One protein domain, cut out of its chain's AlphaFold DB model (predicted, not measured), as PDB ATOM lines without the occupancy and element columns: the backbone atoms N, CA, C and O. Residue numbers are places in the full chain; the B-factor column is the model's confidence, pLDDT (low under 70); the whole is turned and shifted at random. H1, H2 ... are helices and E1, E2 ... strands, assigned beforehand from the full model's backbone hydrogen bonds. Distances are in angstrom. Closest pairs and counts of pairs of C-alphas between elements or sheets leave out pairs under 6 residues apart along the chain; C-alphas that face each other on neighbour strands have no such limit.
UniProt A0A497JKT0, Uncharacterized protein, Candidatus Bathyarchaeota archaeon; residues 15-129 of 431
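Overview. This is residues 15 to 129 of the 431 residues of an uncharacterized protein of Candidatus Bathyarchaeota archaeon (UniProt A0A497JKT0). A twisted sheet of four antiparallel strands has two helices, H1 and H3, packed over one face, and H2 folds back on H1 farther out from the sheet. The two inner strands, E2 and E3, form a long hairpin that reaches beyond the shorter edge strands E1 and E4, while the short H4 ends the tail away from these three helices. The 115 printed residues hold four named helices and four named strands, in the order H1 H2 H3 E1 E2 E3 E4 H4, of mixed class, with the sheet order E1 - E2 - E3 - E4. The whole is only just compact, close to loose, with a radius of gyration of the C-alphas of 15.5 A and spans of 47 by 38 by 22 A.

Arrangement. E1, residues 64 to 68, E2, residues 72 to 82, E3, residues 93 to 104, and E4, residues 110 to 115, form a meander, each strand the antiparallel neighbour of the one before. The sheet is twisted, its C-alphas up to 4.3 A off the best plane. E1 and E2 are a hairpin, with N 65 and O 76 within hydrogen-bond range at 2.8 A. E2 and E3 are a hairpin, with N 73 and O 102 at 2.8 A and N 81 and O 94 at 2.8 A. E3 and E4 are a hairpin, with N 113 and O 101 at 2.8 A. H1, residues 15 to 27, is on the sheet at a height of 9.2 A, over E2 and only just over E3, with 3 C-alphas on E3. It runs along the strands, at 10 degrees to E2 on the local plane. H3, residues 49 to 56, is on the same face at a height of 7.2 A, over E4 and slantwise to it at 53 degrees on the local plane; their closest C-alphas, of Asp 51 and Ala 112, are 4.9 A apart. H2, residues 34 to 44, is not on the sheet; it touches H1 in a helical hairpin, at a shallow tilt of 24 degrees, opposite ways, with the closest C-alphas, of Tyr 25 and Arg 35, 6.1 A apart. H4, residues 126 to 129, is not on the sheet and touches no helix. Each O i to N i+4 pair is within hydrogen-bond range in H1, H2 and H3; H4 is too short for one.

Along the chain. E3 measures 35.5 A from C-alpha 93 at (271.682, 79.420, 13.168) to C-alpha 104, and E2 31.5 A. H1 starts at C-alpha 15 at (275.410, 86.962, -19.626) and measures 18.5 A. H4 ends at C-alpha 129 at (276.652, 97.097, -1.044).

Size, cuts and confidence. The C-alphas of Trp 88 and Asp 107, the two farthest apart, are 49.8 A from each other. The printed part has no cut, and no link is long. The mean pLDDT of the printed part is 75.5, and residues 70 to 71, 82 to 96, 105 to 107 and 115 to 129 are under 70.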
ATOM      1  N   LEU A  15     275.980  86.775 -20.958       85.69
ATOM      2  CA  LEU A  15     275.410  86.962 -19.626       85.69
ATOM      3  C   LEU A  15     273.931  86.564 -19.571       85.69
ATOM      4  O   LEU A  15     273.494  85.932 -18.611       85.69
ATOM      5  N   LYS A  16     273.153  86.891 -20.607       88.62
ATOM      6  CA  LYS A  16     271.739  86.498 -20.698       88.62
ATOM      7  C   LYS A  16     271.597  84.985 -20.869       88.62
ATOM      8  O   LYS A  16     270.761  84.380 -20.191       88.62
ATOM      9  N   GLU A  17     272.449  84.368 -21.695       92.06
ATOM     10  CA  GLU A  17     272.547  82.905 -21.790       92.06
ATOM     11  C   GLU A  17     272.862  82.294 -20.418       92.06
ATOM     12  O   GLU A  17     272.135  81.419 -19.941       92.06
ATOM     13  N   PHE A  18     273.888  82.808 -19.739       93.69
ATOM     14  CA  PHE A  18     274.283  82.358 -18.411       93.69
ATOM     15  C   PHE A  18     273.150  82.449 -17.387       93.69
ATOM     16  O   PHE A  18     272.835  81.453 -16.736       93.69
ATOM     17  N   VAL A  19     272.473  83.594 -17.280       91.31
ATOM     18  CA  VAL A  19     271.338  83.774 -16.359       91.31
ATOM     19  C   VAL A  19     270.233  82.750 -16.640       91.31
ATOM     20  O   VAL A  19     269.679  82.167 -15.702       91.31
ATOM     21  N   GLY A  20     269.922  82.489 -17.914       91.75
ATOM     22  CA  GLY A  20     268.942  81.474 -18.309       91.75
ATOM     23  C   GLY A  20     269.355  80.058 -17.894       91.75
ATOM     24  O   GLY A  20     268.546  79.302 -17.338       91.75
ATOM     25  N   LEU A  21     270.628  79.710 -18.096       93.75
ATOM     26  CA  LEU A  21     271.198  78.420 -17.706       93.75
ATOM     27  C   LEU A  21     271.207  78.236 -16.183       93.75
ATOM     28  O   LEU A  21     270.791  77.182 -15.701       93.75
ATOM     29  N   VAL A  22     271.600  79.257 -15.416       91.75
ATOM     30  CA  VAL A  22     271.625  79.224 -13.944       91.75
ATOM     31  C   VAL A  22     270.215  79.079 -13.369       91.75
ATOM     32  O   VAL A  22     269.993  78.210 -12.522       91.75
ATOM     33  N   LYS A  23     269.239  79.860 -13.861       90.06
ATOM     34  CA  LYS A  23     267.824  79.742 -13.451       90.06
ATOM     35  C   LYS A  23     267.291  78.335 -13.717       90.06
ATOM     36  O   LYS A  23     266.682  77.727 -12.838       90.06
ATOM     37  N   THR A  24     267.586  77.788 -14.897       90.56
ATOM     38  CA  THR A  24     267.198  76.419 -15.262       90.56
ATOM     39  C   THR A  24     267.859  75.398 -14.335       90.56
ATOM     40  O   THR A  24     267.187  74.528 -13.784       90.56
ATOM     41  N   TYR A  25     269.169  75.515 -14.106       91.06
ATOM     42  CA  TYR A  25     269.928  74.611 -13.244       91.06
ATOM     43  C   TYR A  25     269.402  74.594 -11.800       91.06
ATOM     44  O   TYR A  25     269.254  73.517 -11.216       91.06
ATOM     45  N   ALA A  26     269.083  75.764 -11.238       87.06
ATOM     46  CA  ALA A  26     268.576  75.915  -9.874       87.06
ATOM     47  C   ALA A  26     267.215  75.225  -9.650       87.06
ATOM     48  O   ALA A  26     266.903  74.823  -8.524       87.06
ATOM     49  N   GLN A  27     266.425  75.055 -10.716       86.25
ATOM     50  CA  GLN A  27     265.112  74.408 -10.687       86.25
ATOM     51  C   GLN A  27     265.160  72.890 -10.929       86.25
ATOM     52  O   GLN A  27     264.202  72.194 -10.591       86.25
ATOM     53  N   LEU A  28     266.252  72.354 -11.489       86.69
ATOM     54  CA  LEU A  28     266.363  70.925 -11.797       86.69
ATOM     55  C   LEU A  28     266.562  70.061 -10.545       86.69
ATOM     56  O   LEU A  28     267.362  70.377  -9.660       86.69
ATOM     57  N   ASP A  29     265.926  68.887 -10.543       81.06
ATOM     58  CA  ASP A  29     266.189  67.834  -9.560       81.06
ATOM     59  C   ASP A  29     267.679  67.456  -9.536       81.06
ATOM     60  O   ASP A  29     268.325  67.358 -10.585       81.06
ATOM     61  N   ARG A  30     268.239  67.229  -8.339       76.38
ATOM     62  CA  ARG A  30     269.670  66.923  -8.147       76.38
ATOM     63  C   ARG A  30     270.137  65.695  -8.935       76.38
ATOM     64  O   ARG A  30     271.305  65.645  -9.305       76.38
ATOM     65  N   ARG A  31     269.253  64.734  -9.221       78.69
ATOM     66  CA  ARG A  31     269.552  63.500  -9.970       78.69
ATOM     67  C   ARG A  31     269.417  63.662 -11.486       78.69
ATOM     68  O   ARG A  31     269.664  62.713 -12.231       78.69
ATOM     69  N   SER A  32     269.024  64.840 -11.971       82.62
ATOM     70  CA  SER A  32     268.827  65.076 -13.399       82.62
ATOM     71  C   SER A  32     270.148  65.015 -14.167       82.62
ATOM     72  O   SER A  32     271.042  65.839 -13.962       82.62
ATOM     73  N   LYS A  33     270.233  64.104 -15.148       83.31
ATOM     74  CA  LYS A  33     271.358  64.023 -16.102       83.31
ATOM     75  C   LYS A  33     271.589  65.345 -16.851       83.31
ATOM     76  O   LYS A  33     272.710  65.632 -17.262       83.31
ATOM     77  N   ARG A  34     270.552  66.186 -16.968       85.50
ATOM     78  CA  ARG A  34     270.601  67.503 -17.621       85.50
ATOM     79  C   ARG A  34     271.437  68.529 -16.845       85.50
ATOM     80  O   ARG A  34     271.941  69.463 -17.459       85.50
ATOM     81  N   ARG A  35     271.650  68.341 -15.532       86.38
ATOM     82  CA  ARG A  35     272.500  69.231 -14.715       86.38
ATOM     83  C   ARG A  35     273.946  69.245 -15.198       86.38
ATOM     84  O   ARG A  35     274.528  70.319 -15.283       86.38
ATOM     85  N   LYS A  36     274.499  68.081 -15.559       87.12
ATOM     86  CA  LYS A  36     275.875  67.981 -16.067       87.12
ATOM     87  C   LYS A  36     276.041  68.785 -17.358       87.12
ATOM     88  O   LYS A  36     276.948  69.597 -17.446       87.12
ATOM     89  N   TYR A  37     275.120  68.613 -18.305       90.00
ATOM     90  CA  TYR A  37     275.141  69.340 -19.576       90.00
ATOM     91  C   TYR A  37     275.071  70.860 -19.387       90.00
ATOM     92  O   TYR A  37     275.871  71.587 -19.962       90.00
ATOM     93  N   ILE A  38     274.155  71.344 -18.538       91.94
ATOM     94  CA  ILE A  38     274.038  72.783 -18.264       91.94
ATOM     95  C   ILE A  38     275.316  73.330 -17.619       91.94
ATOM     96  O   ILE A  38     275.741  74.424 -17.965       91.94
ATOM     97  N   MET A  39     275.938  72.582 -16.705       90.94
ATOM     98  CA  MET A  39     277.152  73.037 -16.030       90.94
ATOM     99  C   MET A  39     278.365  73.098 -16.970       90.94
ATOM    100  O   MET A  39     279.118  74.065 -16.908       90.94
ATOM    101  N   GLU A  40     278.527  72.121 -17.870       91.31
ATOM    102  CA  GLU A  40     279.555  72.187 -18.922       91.31
ATOM    103  C   GLU A  40     279.310  73.380 -19.850       91.31
ATOM    104  O   GLU A  40     280.233  74.135 -20.141       91.31
ATOM    105  N   ARG A  41     278.050  73.631 -20.231       93.31
ATOM    106  CA  ARG A  41     277.721  74.795 -21.057       93.31
ATOM    107  C   ARG A  41     278.013  76.116 -20.346       93.31
ATOM    108  O   ARG A  41     278.560  77.021 -20.957       93.31
ATOM    109  N   ILE A  42     277.694  76.223 -19.055       93.75
ATOM    110  CA  ILE A  42     278.048  77.400 -18.251       93.75
ATOM    111  C   ILE A  42     279.568  77.595 -18.234       93.75
ATOM    112  O   ILE A  42     280.030  78.716 -18.416       93.75
ATOM    113  N   LYS A  43     280.346  76.521 -18.058       92.00
ATOM    114  CA  LYS A  43     281.814  76.569 -18.049       92.00
ATOM    115  C   LYS A  43     282.399  77.131 -19.346       92.00
ATOM    116  O   LYS A  43     283.350  77.900 -19.282       92.00
ATOM    117  N   GLU A  44     281.825  76.791 -20.499       91.44
ATOM    118  CA  GLU A  44     282.264  77.300 -21.810       91.44
ATOM    119  C   GLU A  44     282.113  78.820 -21.958       91.44
ATOM    120  O   GLU A  44     282.847  79.435 -22.734       91.44
ATOM    121  N   LEU A  45     281.186  79.427 -21.209       91.62
ATOM    122  CA  LEU A  45     280.967  80.871 -21.233       91.62
ATOM    123  C   LEU A  45     282.054  81.640 -20.478       91.62
ATOM    124  O   LEU A  45     282.180  82.837 -20.704       91.62
ATOM    125  N   PHE A  46     282.835  81.000 -19.601       85.62
ATOM    126  CA  PHE A  46     283.867  81.670 -18.808       85.62
ATOM    127  C   PHE A  46     285.190  81.844 -19.559       85.62
ATOM    128  O   PHE A  46     285.581  81.038 -20.405       85.62
ATOM    129  N   THR A  47     285.897  82.913 -19.198       73.50
ATOM    130  CA  THR A  47     287.195  83.315 -19.757       73.50
ATOM    131  C   THR A  47     288.254  82.252 -19.499       73.50
ATOM    132  O   THR A  47     288.972  81.838 -20.407       73.50
ATOM    133  N   ASN A  48     288.324  81.768 -18.258       75.75
ATOM    134  CA  ASN A  48     289.245  80.723 -17.832       75.75
ATOM    135  C   ASN A  48     288.576  79.787 -16.807       75.75
ATOM    136  O   ASN A  48     287.481  80.045 -16.303       75.75
ATOM    137  N   SER A  49     289.243  78.674 -16.493       73.44
ATOM    138  CA  SER A  49     288.730  77.691 -15.536       73.44
ATOM    139  C   SER A  49     288.646  78.219 -14.108       73.44
ATOM    140  O   SER A  49     287.813  77.734 -13.355       73.44
ATOM    141  N   VAL A  50     289.489  79.183 -13.728       70.62
ATOM    142  CA  VAL A  50     289.502  79.745 -12.372       70.62
ATOM    143  C   VAL A  50     288.204  80.507 -12.118       70.62
ATOM    144  O   VAL A  50     287.518  80.190 -11.154       70.62
ATOM    145  N   ASP A  51     287.803  81.402 -13.024       76.75
ATOM    146  CA  ASP A  51     286.543  82.154 -12.921       76.75
ATOM    147  C   ASP A  51     285.328  81.224 -12.786       76.75
ATOM    148  O   ASP A  51     284.454  81.419 -11.943       76.75
ATOM    149  N   PHE A  52     285.290  80.150 -13.577       84.06
ATOM    150  CA  PHE A  52     284.228  79.156 -13.461       84.06
ATOM    151  C   PHE A  52     284.212  78.478 -12.080       84.06
ATOM    152  O   PHE A  52     283.141  78.264 -11.506       84.06
ATOM    153  N   GLU A  53     285.381  78.137 -11.540       78.56
ATOM    154  CA  GLU A  53     285.498  77.514 -10.222       78.56
ATOM    155  C   GLU A  53     285.009  78.441  -9.103       78.56
ATOM    156  O   GLU A  53     284.300  77.965  -8.218       78.56
ATOM    157  N   VAL A  54     285.264  79.755  -9.186       73.81
ATOM    158  CA  VAL A  54     284.708  80.756  -8.250       73.81
ATOM    159  C   VAL A  54     283.194  80.703  -8.219       73.81
ATOM    160  O   VAL A  54     282.581  80.578  -7.158       73.81
ATOM    161  N   PHE A  55     282.580  80.770  -9.397       86.25
ATOM    162  CA  PHE A  55     281.136  80.677  -9.533       86.25
ATOM    163  C   PHE A  55     280.603  79.359  -8.955       86.25
ATOM    164  O   PHE A  55     279.595  79.351  -8.242       86.25
ATOM    165  N   ARG A  56     281.302  78.246  -9.206       85.06
ATOM    166  CA  ARG A  56     280.886  76.906  -8.779       85.06
ATOM    167  C   ARG A  56     280.864  76.724  -7.258       85.06
ATOM    168  O   ARG A  56     280.188  75.810  -6.781       85.06
ATOM    169  N   VAL A  57     281.553  77.574  -6.491       77.75
ATOM    170  CA  VAL A  57     281.510  77.539  -5.016       77.75
ATOM    171  C   VAL A  57     280.100  77.818  -4.485       77.75
ATOM    172  O   VAL A  57     279.746  77.324  -3.412       77.75
ATOM    173  N   VAL A  58     279.266  78.555  -5.229       80.44
ATOM    174  CA  VAL A  58     277.900  78.882  -4.807       80.44
ATOM    175  C   VAL A  58     276.926  77.742  -5.129       80.44
ATOM    176  O   VAL A  58     276.733  77.385  -6.295       80.44
ATOM    177  N   PRO A  59     276.221  77.185  -4.125       83.56
ATOM    178  CA  PRO A  59     275.177  76.203  -4.374       83.56
ATOM    179  C   PRO A  59     274.003  76.819  -5.142       83.56
ATOM    180  O   PRO A  59     273.272  77.655  -4.621       83.56
ATOM    181  N   LEU A  60     273.764  76.334  -6.360       86.69
ATOM    182  CA  LEU A  60     272.621  76.745  -7.179       86.69
ATOM    183  C   LEU A  60     271.403  75.861  -6.890       86.69
ATOM    184  O   LEU A  60     271.366  74.671  -7.239       86.69
ATOM    185  N   ASN A  61     270.410  76.433  -6.215       85.25
ATOM    186  CA  ASN A  61     269.150  75.783  -5.866       85.25
ATOM    187  C   ASN A  61     268.028  76.822  -5.699       85.25
ATOM    188  O   ASN A  61     268.206  78.000  -5.981       85.25
ATOM    189  N   LYS A  62     266.853  76.395  -5.226       81.06
ATOM    190  CA  LYS A  62     265.681  77.270  -5.056       81.06
ATOM    191  C   LYS A  62     265.877  78.435  -4.070       81.06
ATOM    192  O   LYS A  62     265.079  79.359  -4.099       81.06
ATOM    193  N   LYS A  63     266.897  78.386  -3.204       80.19
ATOM    194  CA  LYS A  63     267.273  79.470  -2.276       80.19
ATOM    195  C   LYS A  63     268.312  80.431  -2.862       80.19
ATOM    196  O   LYS A  63     268.824  81.289  -2.153       80.19
ATOM    197  N   THR A  64     268.689  80.240  -4.123       83.81
ATOM    198  CA  THR A  64     269.598  81.135  -4.829       83.81
ATOM    199  C   THR A  64     268.794  82.276  -5.436       83.81
ATOM    200  O   THR A  64     267.895  82.043  -6.245       83.81
ATOM    201  N   PHE A  65     269.143  83.504  -5.075       84.19
ATOM    202  CA  PHE A  65     268.617  84.713  -5.693       84.19
ATOM    203  C   PHE A  65     269.566  85.162  -6.801       84.19
ATOM    204  O   PHE A  65     270.787  85.071  -6.665       84.19
ATOM    205  N   ILE A  66     268.997  85.611  -7.916       84.06
ATOM    206  CA  ILE A  66     269.751  86.041  -9.092       84.06
ATOM    207  C   ILE A  66     269.266  87.438  -9.452       84.06
ATOM    208  O   ILE A  66     268.141  87.594  -9.929       84.06
ATOM    209  N   PHE A  67     270.118  88.432  -9.233       79.88
ATOM    210  CA  PHE A  67     269.888  89.811  -9.650       79.88
ATOM    211  C   PHE A  67     270.737  90.067 -10.882       79.88
ATOM    212  O   PHE A  67     271.911  89.720 -10.886       79.88
ATOM    213  N   HIS A  68     270.177  90.636 -11.941       79.19
ATOM    214  CA  HIS A  68     270.960  90.913 -13.139       79.19
ATOM    215  C   HIS A  68     270.436  92.136 -13.878       79.19
ATOM    216  O   HIS A  68     269.245  92.445 -13.816       79.19
ATOM    217  N   ASN A  69     271.330  92.778 -14.618       73.81
ATOM    218  CA  ASN A  69     271.003  93.726 -15.673       73.81
ATOM    219  C   ASN A  69     271.675  93.265 -16.982       73.81
ATOM    220  O   ASN A  69     271.979  92.078 -17.134       73.81
ATOM    221  N   ASP A  70     271.854  94.165 -17.949       67.75
ATOM    222  CA  ASP A  70     272.515  93.836 -19.219       67.75
ATOM    223  C   ASP A  70     274.045  93.672 -19.095       67.75
ATOM    224  O   ASP A  70     274.675  93.137 -20.006       67.75
ATOM    225  N   GLU A  71     274.646  94.085 -17.977       63.25
ATOM    226  CA  GLU A  71     276.100  94.192 -17.802       63.25
ATOM    227  C   GLU A  71     276.674  93.197 -16.787       63.25
ATOM    228  O   GLU A  71     277.789  92.704 -16.968       63.25
ATOM    229  N   TYR A  72     275.924  92.872 -15.733       76.38
ATOM    230  CA  TYR A  72     276.350  91.943 -14.689       76.38
ATOM    231  C   TYR A  72     275.188  91.151 -14.078       76.38
ATOM    232  O   TYR A  72     274.003  91.448 -14.246       76.38
ATOM    233  N   CYS A  73     275.558  90.114 -13.334       83.44
ATOM    234  CA  CYS A  73     274.684  89.233 -12.585       83.44
ATOM    235  C   CYS A  73     275.266  88.996 -11.184       83.44
ATOM    236  O   CYS A  73     276.392  88.529 -11.046       83.44
ATOM    237  N   LEU A  74     274.492  89.260 -10.136       79.88
ATOM    238  CA  LEU A  74     274.777  88.846  -8.767       79.88
ATOM    239  C   LEU A  74     274.035  87.549  -8.451       79.88
ATOM    240  O   LEU A  74     272.815  87.455  -8.605       79.88
ATOM    241  N   ILE A  75     274.776  86.562  -7.964       85.44
ATOM    242  CA  ILE A  75     274.256  85.288  -7.484       85.44
ATOM    243  C   ILE A  75     274.410  85.268  -5.973       85.44
ATOM    244  O   ILE A  75     275.522  85.245  -5.452       85.44
ATOM    245  N   VAL A  76     273.280  85.271  -5.277       81.75
ATOM    246  CA  VAL A  76     273.220  85.330  -3.820       81.75
ATOM    247  C   VAL A  76     272.673  84.009  -3.307       81.75
ATOM    248  O   VAL A  76     271.570  83.601  -3.669       81.75
ATOM    249  N   TYR A  77     273.429  83.331  -2.453       81.31
ATOM    250  CA  TYR A  77     272.983  82.120  -1.778       81.31
ATOM    251  C   TYR A  77     272.912  82.333  -0.273       81.31
ATOM    252  O   TYR A  77     273.902  82.656   0.382       81.31
ATOM    253  N   GLU A  78     271.723  82.105   0.273       79.56
ATOM    254  CA  GLU A  78     271.481  82.124   1.707       79.56
ATOM    255  C   GLU A  78     271.992  80.825   2.348       79.56
ATOM    256  O   GLU A  78     271.440  79.735   2.144       79.56
ATOM    257  N   LYS A  79     273.056  80.932   3.146       75.81
ATOM    258  CA  LYS A  79     273.648  79.824   3.891       75.81
ATOM    259  C   LYS A  79     273.308  79.962   5.371       75.81
ATOM    260  O   LYS A  79     273.712  80.914   6.027       75.81
ATOM    261  N   LYS A  80     272.623  78.961   5.921       76.44
ATOM    262  CA  LYS A  80     272.479  78.817   7.374       76.44
ATOM    263  C   LYS A  80     273.766  78.221   7.938       76.44
ATOM    264  O   LYS A  80     274.205  77.166   7.477       76.44
ATOM    265  N   VAL A  81     274.374  78.906   8.896       70.50
ATOM    266  CA  VAL A  81     275.615  78.501   9.564       70.50
ATOM    267  C   VAL A  81     275.332  78.434  11.065       70.50
ATOM    268  O   VAL A  81     274.674  79.342  11.570       70.50
ATOM    269  N   PRO A  82     275.775  77.394  11.790       69.69
ATOM    270  CA  PRO A  82     275.575  77.327  13.237       69.69
ATOM    271  C   PRO A  82     276.153  78.573  13.912       69.69
ATOM    272  O   PRO A  82     277.270  78.981  13.573       69.69
ATOM    273  N   SER A  83     275.418  79.189  14.841       66.56
ATOM    274  CA  SER A  83     275.990  80.294  15.610       66.56
ATOM    275  C   SER A  83     277.132  79.739  16.477       66.56
ATOM    276  O   SER A  83     277.027  78.658  17.064       66.56
ATOM    277  N   SER A  84     278.266  80.443  16.538       58.59
ATOM    278  CA  SER A  84     279.496  79.965  17.200       58.59
ATOM    279  C   SER A  84     279.337  79.676  18.702       58.59
ATOM    280  O   SER A  84     280.245  79.126  19.321       58.59
ATOM    281  N   ARG A  85     278.185  80.020  19.293       51.75
ATOM    282  CA  ARG A  85     277.867  79.828  20.711       51.75
ATOM    283  C   ARG A  85     277.000  78.601  21.013       51.75
ATOM    284  O   ARG A  85     276.892  78.262  22.188       51.75
ATOM    285  N   SER A  86     276.445  77.913  20.008       48.47
ATOM    286  CA  SER A  86     275.409  76.894  20.243       48.47
ATOM    287  C   SER A  86     275.400  75.763  19.203       48.47
ATOM    288  O   SER A  86     274.345  75.389  18.697       48.47
ATOM    289  N   TRP A  87     276.555  75.167  18.887       49.91
ATOM    290  CA  TRP A  87     276.661  74.085  17.885       49.91
ATOM    291  C   TRP A  87     275.824  72.820  18.192       49.91
ATOM    292  O   TRP A  87     275.716  71.945  17.337       49.91
ATOM    293  N   TRP A  88     275.220  72.727  19.383       55.41
ATOM    294  CA  TRP A  88     274.356  71.631  19.839       55.41
ATOM    295  C   TRP A  88     272.849  71.965  19.883       55.41
ATOM    296  O   TRP A  88     272.064  71.108  20.284       55.41
ATOM    297  N   ARG A  89     272.414  73.184  19.522       53.34
ATOM    298  CA  ARG A  89     270.982  73.542  19.447       53.34
ATOM    299  C   ARG A  89     270.533  73.585  17.986       53.34
ATOM    300  O   ARG A  89     271.039  74.399  17.222       53.34
ATOM    301  N   GLU A  90     269.572  72.736  17.612       54.06
ATOM    302  CA  GLU A  90     269.068  72.622  16.227       54.06
ATOM    303  C   GLU A  90     268.448  73.924  15.678       54.06
ATOM    304  O   GLU A  90     268.421  74.123  14.463       54.06
ATOM    305  N   ASP A  91     268.045  74.849  16.554       64.88
ATOM    306  CA  ASP A  91     267.361  76.094  16.179       64.88
ATOM    307  C   ASP A  91     268.260  77.347  16.155       64.88
ATOM    308  O   ASP A  91     267.786  78.430  15.811       64.88
ATOM    309  N   ASP A  92     269.550  77.240  16.497       69.06
ATOM    310  CA  ASP A  92     270.444  78.400  16.659       69.06
ATOM    311  C   ASP A  92     271.415  78.545  15.469       69.06
ATOM    312  O   ASP A  92     272.566  78.095  15.478       69.06
ATOM    313  N   TYR A  93     270.921  79.159  14.390       67.38
ATOM    314  CA  TYR A  93     271.682  79.420  13.168       67.38
ATOM    315  C   TYR A  93     271.744  80.912  12.841       67.38
ATOM    316  O   TYR A  93     270.762  81.643  12.929       67.38
ATOM    317  N   MET A  94     272.906  81.347  12.365       65.44
ATOM    318  CA  MET A  94     273.076  82.619  11.681       65.44
ATOM    319  C   MET A  94     272.850  82.431  10.182       65.44
ATOM    320  O   MET A  94     273.301  81.452   9.580       65.44
ATOM    321  N   ILE A  95     272.160  83.385   9.565       68.81
ATOM    322  CA  ILE A  95     272.081  83.479   8.111       68.81
ATOM    323  C   ILE A  95     273.310  84.248   7.628       68.81
ATOM    324  O   ILE A  95     273.565  85.361   8.075       68.81
ATOM    325  N   VAL A  96     274.070  83.642   6.719       67.94
ATOM    326  CA  VAL A  96     275.197  84.267   6.026       67.94
ATOM    327  C   VAL A  96     274.930  84.199   4.530       67.94
ATOM    328  O   VAL A  96     274.525  83.160   4.008       67.94
ATOM    329  N   TYR A  97     275.172  85.297   3.825       72.12
ATOM    330  CA  TYR A  97     274.998  85.361   2.379       72.12
ATOM    331  C   TYR A  97     276.322  85.085   1.677       72.12
ATOM    332  O   TYR A  97     277.313  85.752   1.934       72.12
ATOM    333  N   GLN A  98     276.346  84.105   0.779       75.12
ATOM    334  CA  GLN A  98     277.436  83.951  -0.181       75.12
ATOM    335  C   GLN A  98     277.056  84.708  -1.448       75.12
ATOM    336  O   GLN A  98     276.040  84.380  -2.061       75.12
ATOM    337  N   VAL A  99     277.853  85.704  -1.829       76.00
ATOM    338  CA  VAL A  99     277.567  86.543  -2.994       76.00
ATOM    339  C   VAL A  99     278.662  86.348  -4.034       76.00
ATOM    340  O   VAL A  99     279.845  86.473  -3.726       76.00
ATOM    341  N   VAL A 100     278.264  86.034  -5.266       80.62
ATOM    342  CA  VAL A 100     279.158  86.003  -6.425       80.62
ATOM    343  C   VAL A 100     278.696  87.008  -7.469       80.62
ATOM    344  O   VAL A 100     277.543  86.979  -7.896       80.62
ATOM    345  N   LEU A 101     279.610  87.869  -7.901       80.50
ATOM    346  CA  LEU A 101     279.450  88.752  -9.050       80.50
ATOM    347  C   LEU A 101     279.928  88.036 -10.311       80.50
ATOM    348  O   LEU A 101     281.060  87.571 -10.354       80.50
ATOM    349  N   VAL A 102     279.090  87.991 -11.340       83.62
ATOM    350  CA  VAL A 102     279.412  87.487 -12.678       83.62
ATOM    351  C   VAL A 102     279.195  88.604 -13.687       83.62
ATOM    352  O   VAL A 102     278.184  89.300 -13.625       83.62
ATOM    353  N   GLY A 103     280.089  88.751 -14.655       78.69
ATOM    354  CA  GLY A 103     279.843  89.650 -15.779       78.69
ATOM    355  C   GLY A 103     280.720  89.351 -16.994       78.69
ATOM    356  O   GLY A 103     281.462  88.377 -16.977       78.69
ATOM    357  N   VAL A 104     280.571  90.148 -18.056       75.12
ATOM    358  CA  VAL A 104     281.223  90.014 -19.373       75.12
ATOM    359  C   VAL A 104     282.531  90.825 -19.534       75.12
ATOM    360  O   VAL A 104     282.543  92.048 -19.398       75.12
ATOM    361  N   ASN A 105     283.617  90.150 -19.900       64.88
ATOM    362  CA  ASN A 105     284.920  90.710 -20.263       64.88
ATOM    363  C   ASN A 105     284.960  91.351 -21.654       64.88
ATOM    364  O   ASN A 105     284.044  91.197 -22.459       64.88
ATOM    365  N   ASP A 106     286.067  92.040 -21.951       57.06
ATOM    366  CA  ASP A 106     286.337  92.638 -23.269       57.06
ATOM    367  C   ASP A 106     286.398  91.604 -24.398       57.06
ATOM    368  O   ASP A 106     286.069  91.912 -25.541       57.06
ATOM    369  N   ASP A 107     286.785  90.366 -24.085       63.53
ATOM    370  CA  ASP A 107     286.779  89.241 -25.024       63.53
ATOM    371  C   ASP A 107     285.377  88.631 -25.229       63.53
ATOM    372  O   ASP A 107     285.222  87.647 -25.954       63.53
ATOM    373  N   GLY A 108     284.350  89.198 -24.585       72.88
ATOM    374  CA  GLY A 108     282.979  88.708 -24.616       72.88
ATOM    375  C   GLY A 108     282.725  87.490 -23.727       72.88
ATOM    376  O   GLY A 108     281.614  86.975 -23.741       72.88
ATOM    377  N   LYS A 109     283.695  87.005 -22.943       83.38
ATOM    378  CA  LYS A 109     283.498  85.865 -22.035       83.38
ATOM    379  C   LYS A 109     283.163  86.301 -20.617       83.38
ATOM    380  O   LYS A 109     283.283  87.460 -20.254       83.38
ATOM    381  N   LEU A 110     282.698  85.370 -19.794       84.19
ATOM    382  CA  LEU A 110     282.320  85.637 -18.413       84.19
ATOM    383  C   LEU A 110     283.521  85.575 -17.469       84.19
ATOM    384  O   LEU A 110     284.456  84.798 -17.675       84.19
ATOM    385  N   PHE A 111     283.448  86.336 -16.386       78.56
ATOM    386  CA  PHE A 111     284.276  86.167 -15.193       78.56
ATOM    387  C   PHE A 111     283.395  86.023 -13.954       78.56
ATOM    388  O   PHE A 111     282.214  86.375 -14.002       78.56
ATOM    389  N   ALA A 112     283.953  85.546 -12.838       78.19
ATOM    390  CA  ALA A 112     283.243  85.534 -11.562       78.19
ATOM    391  C   ALA A 112     284.124  85.951 -10.386       78.19
ATOM    392  O   ALA A 112     285.314  85.662 -10.342       78.19
ATOM    393  N   ASN A 113     283.493  86.590  -9.405       74.19
ATOM    394  CA  ASN A 113     284.126  87.140  -8.219       74.19
ATOM    395  C   ASN A 113     283.332  86.823  -6.960       74.19
ATOM    396  O   ASN A 113     282.129  87.070  -6.928       74.19
ATOM    397  N   TYR A 114     283.994  86.309  -5.923       70.81
ATOM    398  CA  TYR A 114     283.389  86.147  -4.601       70.81
ATOM    399  C   TYR A 114     283.419  87.479  -3.852       70.81
ATOM    400  O   TYR A 114     284.412  88.198  -3.913       70.81
ATOM    401  N   LEU A 115     282.339  87.811  -3.148       67.19
ATOM    402  CA  LEU A 115     282.257  89.021  -2.337       67.19
ATOM    403  C   LEU A 115     282.092  88.641  -0.856       67.19
ATOM    404  O   LEU A 115     281.284  87.769  -0.523       67.19
ATOM    405  N   ASP A 116     282.888  89.268   0.020       58.06
ATOM    406  CA  ASP A 116     282.981  88.916   1.444       58.06
ATOM    407  C   ASP A 116     281.651  89.157   2.193       58.06
ATOM    408  O   ASP A 116     281.175  90.295   2.247       58.06
ATOM    409  N   PRO A 117     281.067  88.117   2.826       52.41
ATOM    410  CA  PRO A 117     279.823  88.208   3.582       52.41
ATOM    411  C   PRO A 117     279.839  89.155   4.788       52.41
ATOM    412  O   PRO A 117     278.779  89.620   5.205       52.41
ATOM    413  N   SER A 118     281.008  89.392   5.392       51.34
ATOM    414  CA  SER A 118     281.168  90.154   6.645       51.34
ATOM    415  C   SER A 118     280.814  91.636   6.514       51.34
ATOM    416  O   SER A 118     280.580  92.320   7.509       51.34
ATOM    417  N   VAL A 119     280.710  92.108   5.276       47.88
ATOM    418  CA  VAL A 119     280.300  93.457   4.907       47.88
ATOM    419  C   VAL A 119     278.789  93.656   5.053       47.88
ATOM    420  O   VAL A 119     278.327  94.773   5.269       47.88
ATOM    421  N   TYR A 120     277.992  92.596   4.938       52.34
ATOM    422  CA  TYR A 120     276.545  92.712   4.789       52.34
ATOM    423  C   TYR A 120     275.864  92.663   6.154       52.34
ATOM    424  O   TYR A 120     275.512  91.601   6.668       52.34
ATOM    425  N   GLY A 121     275.654  93.839   6.751       50.69
ATOM    426  CA  GLY A 121     274.617  93.988   7.769       50.69
ATOM    427  C   GLY A 121     273.269  93.474   7.241       50.69
ATOM    428  O   GLY A 121     273.051  93.405   6.034       50.69
ATOM    429  N   LEU A 122     272.362  93.107   8.149       45.50
ATOM    430  CA  LEU A 122     271.058  92.469   7.883       45.50
ATOM    431  C   LEU A 122     270.067  93.297   7.025       45.50
ATOM    432  O   LEU A 122     268.896  92.931   6.940       45.50
ATOM    433  N   ASP A 123     270.502  94.395   6.407       51.75
ATOM    434  CA  ASP A 123     269.669  95.305   5.625       51.75
ATOM    435  C   ASP A 123     270.073  95.263   4.135       51.75
ATOM    436  O   ASP A 123     271.194  95.653   3.791       51.75
ATOM    437  N   PRO A 124     269.206  94.772   3.227       53.16
ATOM    438  CA  PRO A 124     269.489  94.638   1.800       53.16
ATOM    439  C   PRO A 124     269.389  95.988   1.067       53.16
ATOM    440  O   PRO A 124     268.681  96.118   0.067       53.16
ATOM    441  N   ASN A 125     270.112  97.005   1.538       62.31
ATOM    442  CA  ASN A 125     270.341  98.215   0.761       62.31
ATOM    443  C   ASN A 125     271.477  97.964  -0.242       62.31
ATOM    444  O   ASN A 125     272.663  98.141   0.051       62.31
ATOM    445  N   TRP A 126     271.102  97.511  -1.437       60.97
ATOM    446  CA  TRP A 126     272.043  97.117  -2.485       60.97
ATOM    447  C   TRP A 126     272.925  98.269  -2.988       60.97
ATOM    448  O   TRP A 126     274.076  98.020  -3.342       60.97
ATOM    449  N   ASP A 127     272.469  99.523  -2.929       59.72
ATOM    450  CA  ASP A 127     273.287 100.687  -3.306       59.72
ATOM    451  C   ASP A 127     274.490 100.859  -2.366       59.72
ATOM    452  O   ASP A 127     275.609 101.154  -2.798       59.72
ATOM    453  N   TRP A 128     274.286 100.608  -1.069       58.50
ATOM    454  CA  TRP A 128     275.365 100.606  -0.082       58.50
ATOM    455  C   TRP A 128     276.341  99.447  -0.318       58.50
ATOM    456  O   TRP A 128     277.553  99.650  -0.248       58.50
ATOM    457  N   VAL A 129     275.832  98.264  -0.680       58.19
ATOM    458  CA  VAL A 129     276.652  97.097  -1.044       58.19
ATOM    459  C   VAL A 129     277.556  97.413  -2.235       58.19
ATOM    460  O   VAL A 129     278.760  97.173  -2.166       58.19
TER     461      VAL A 129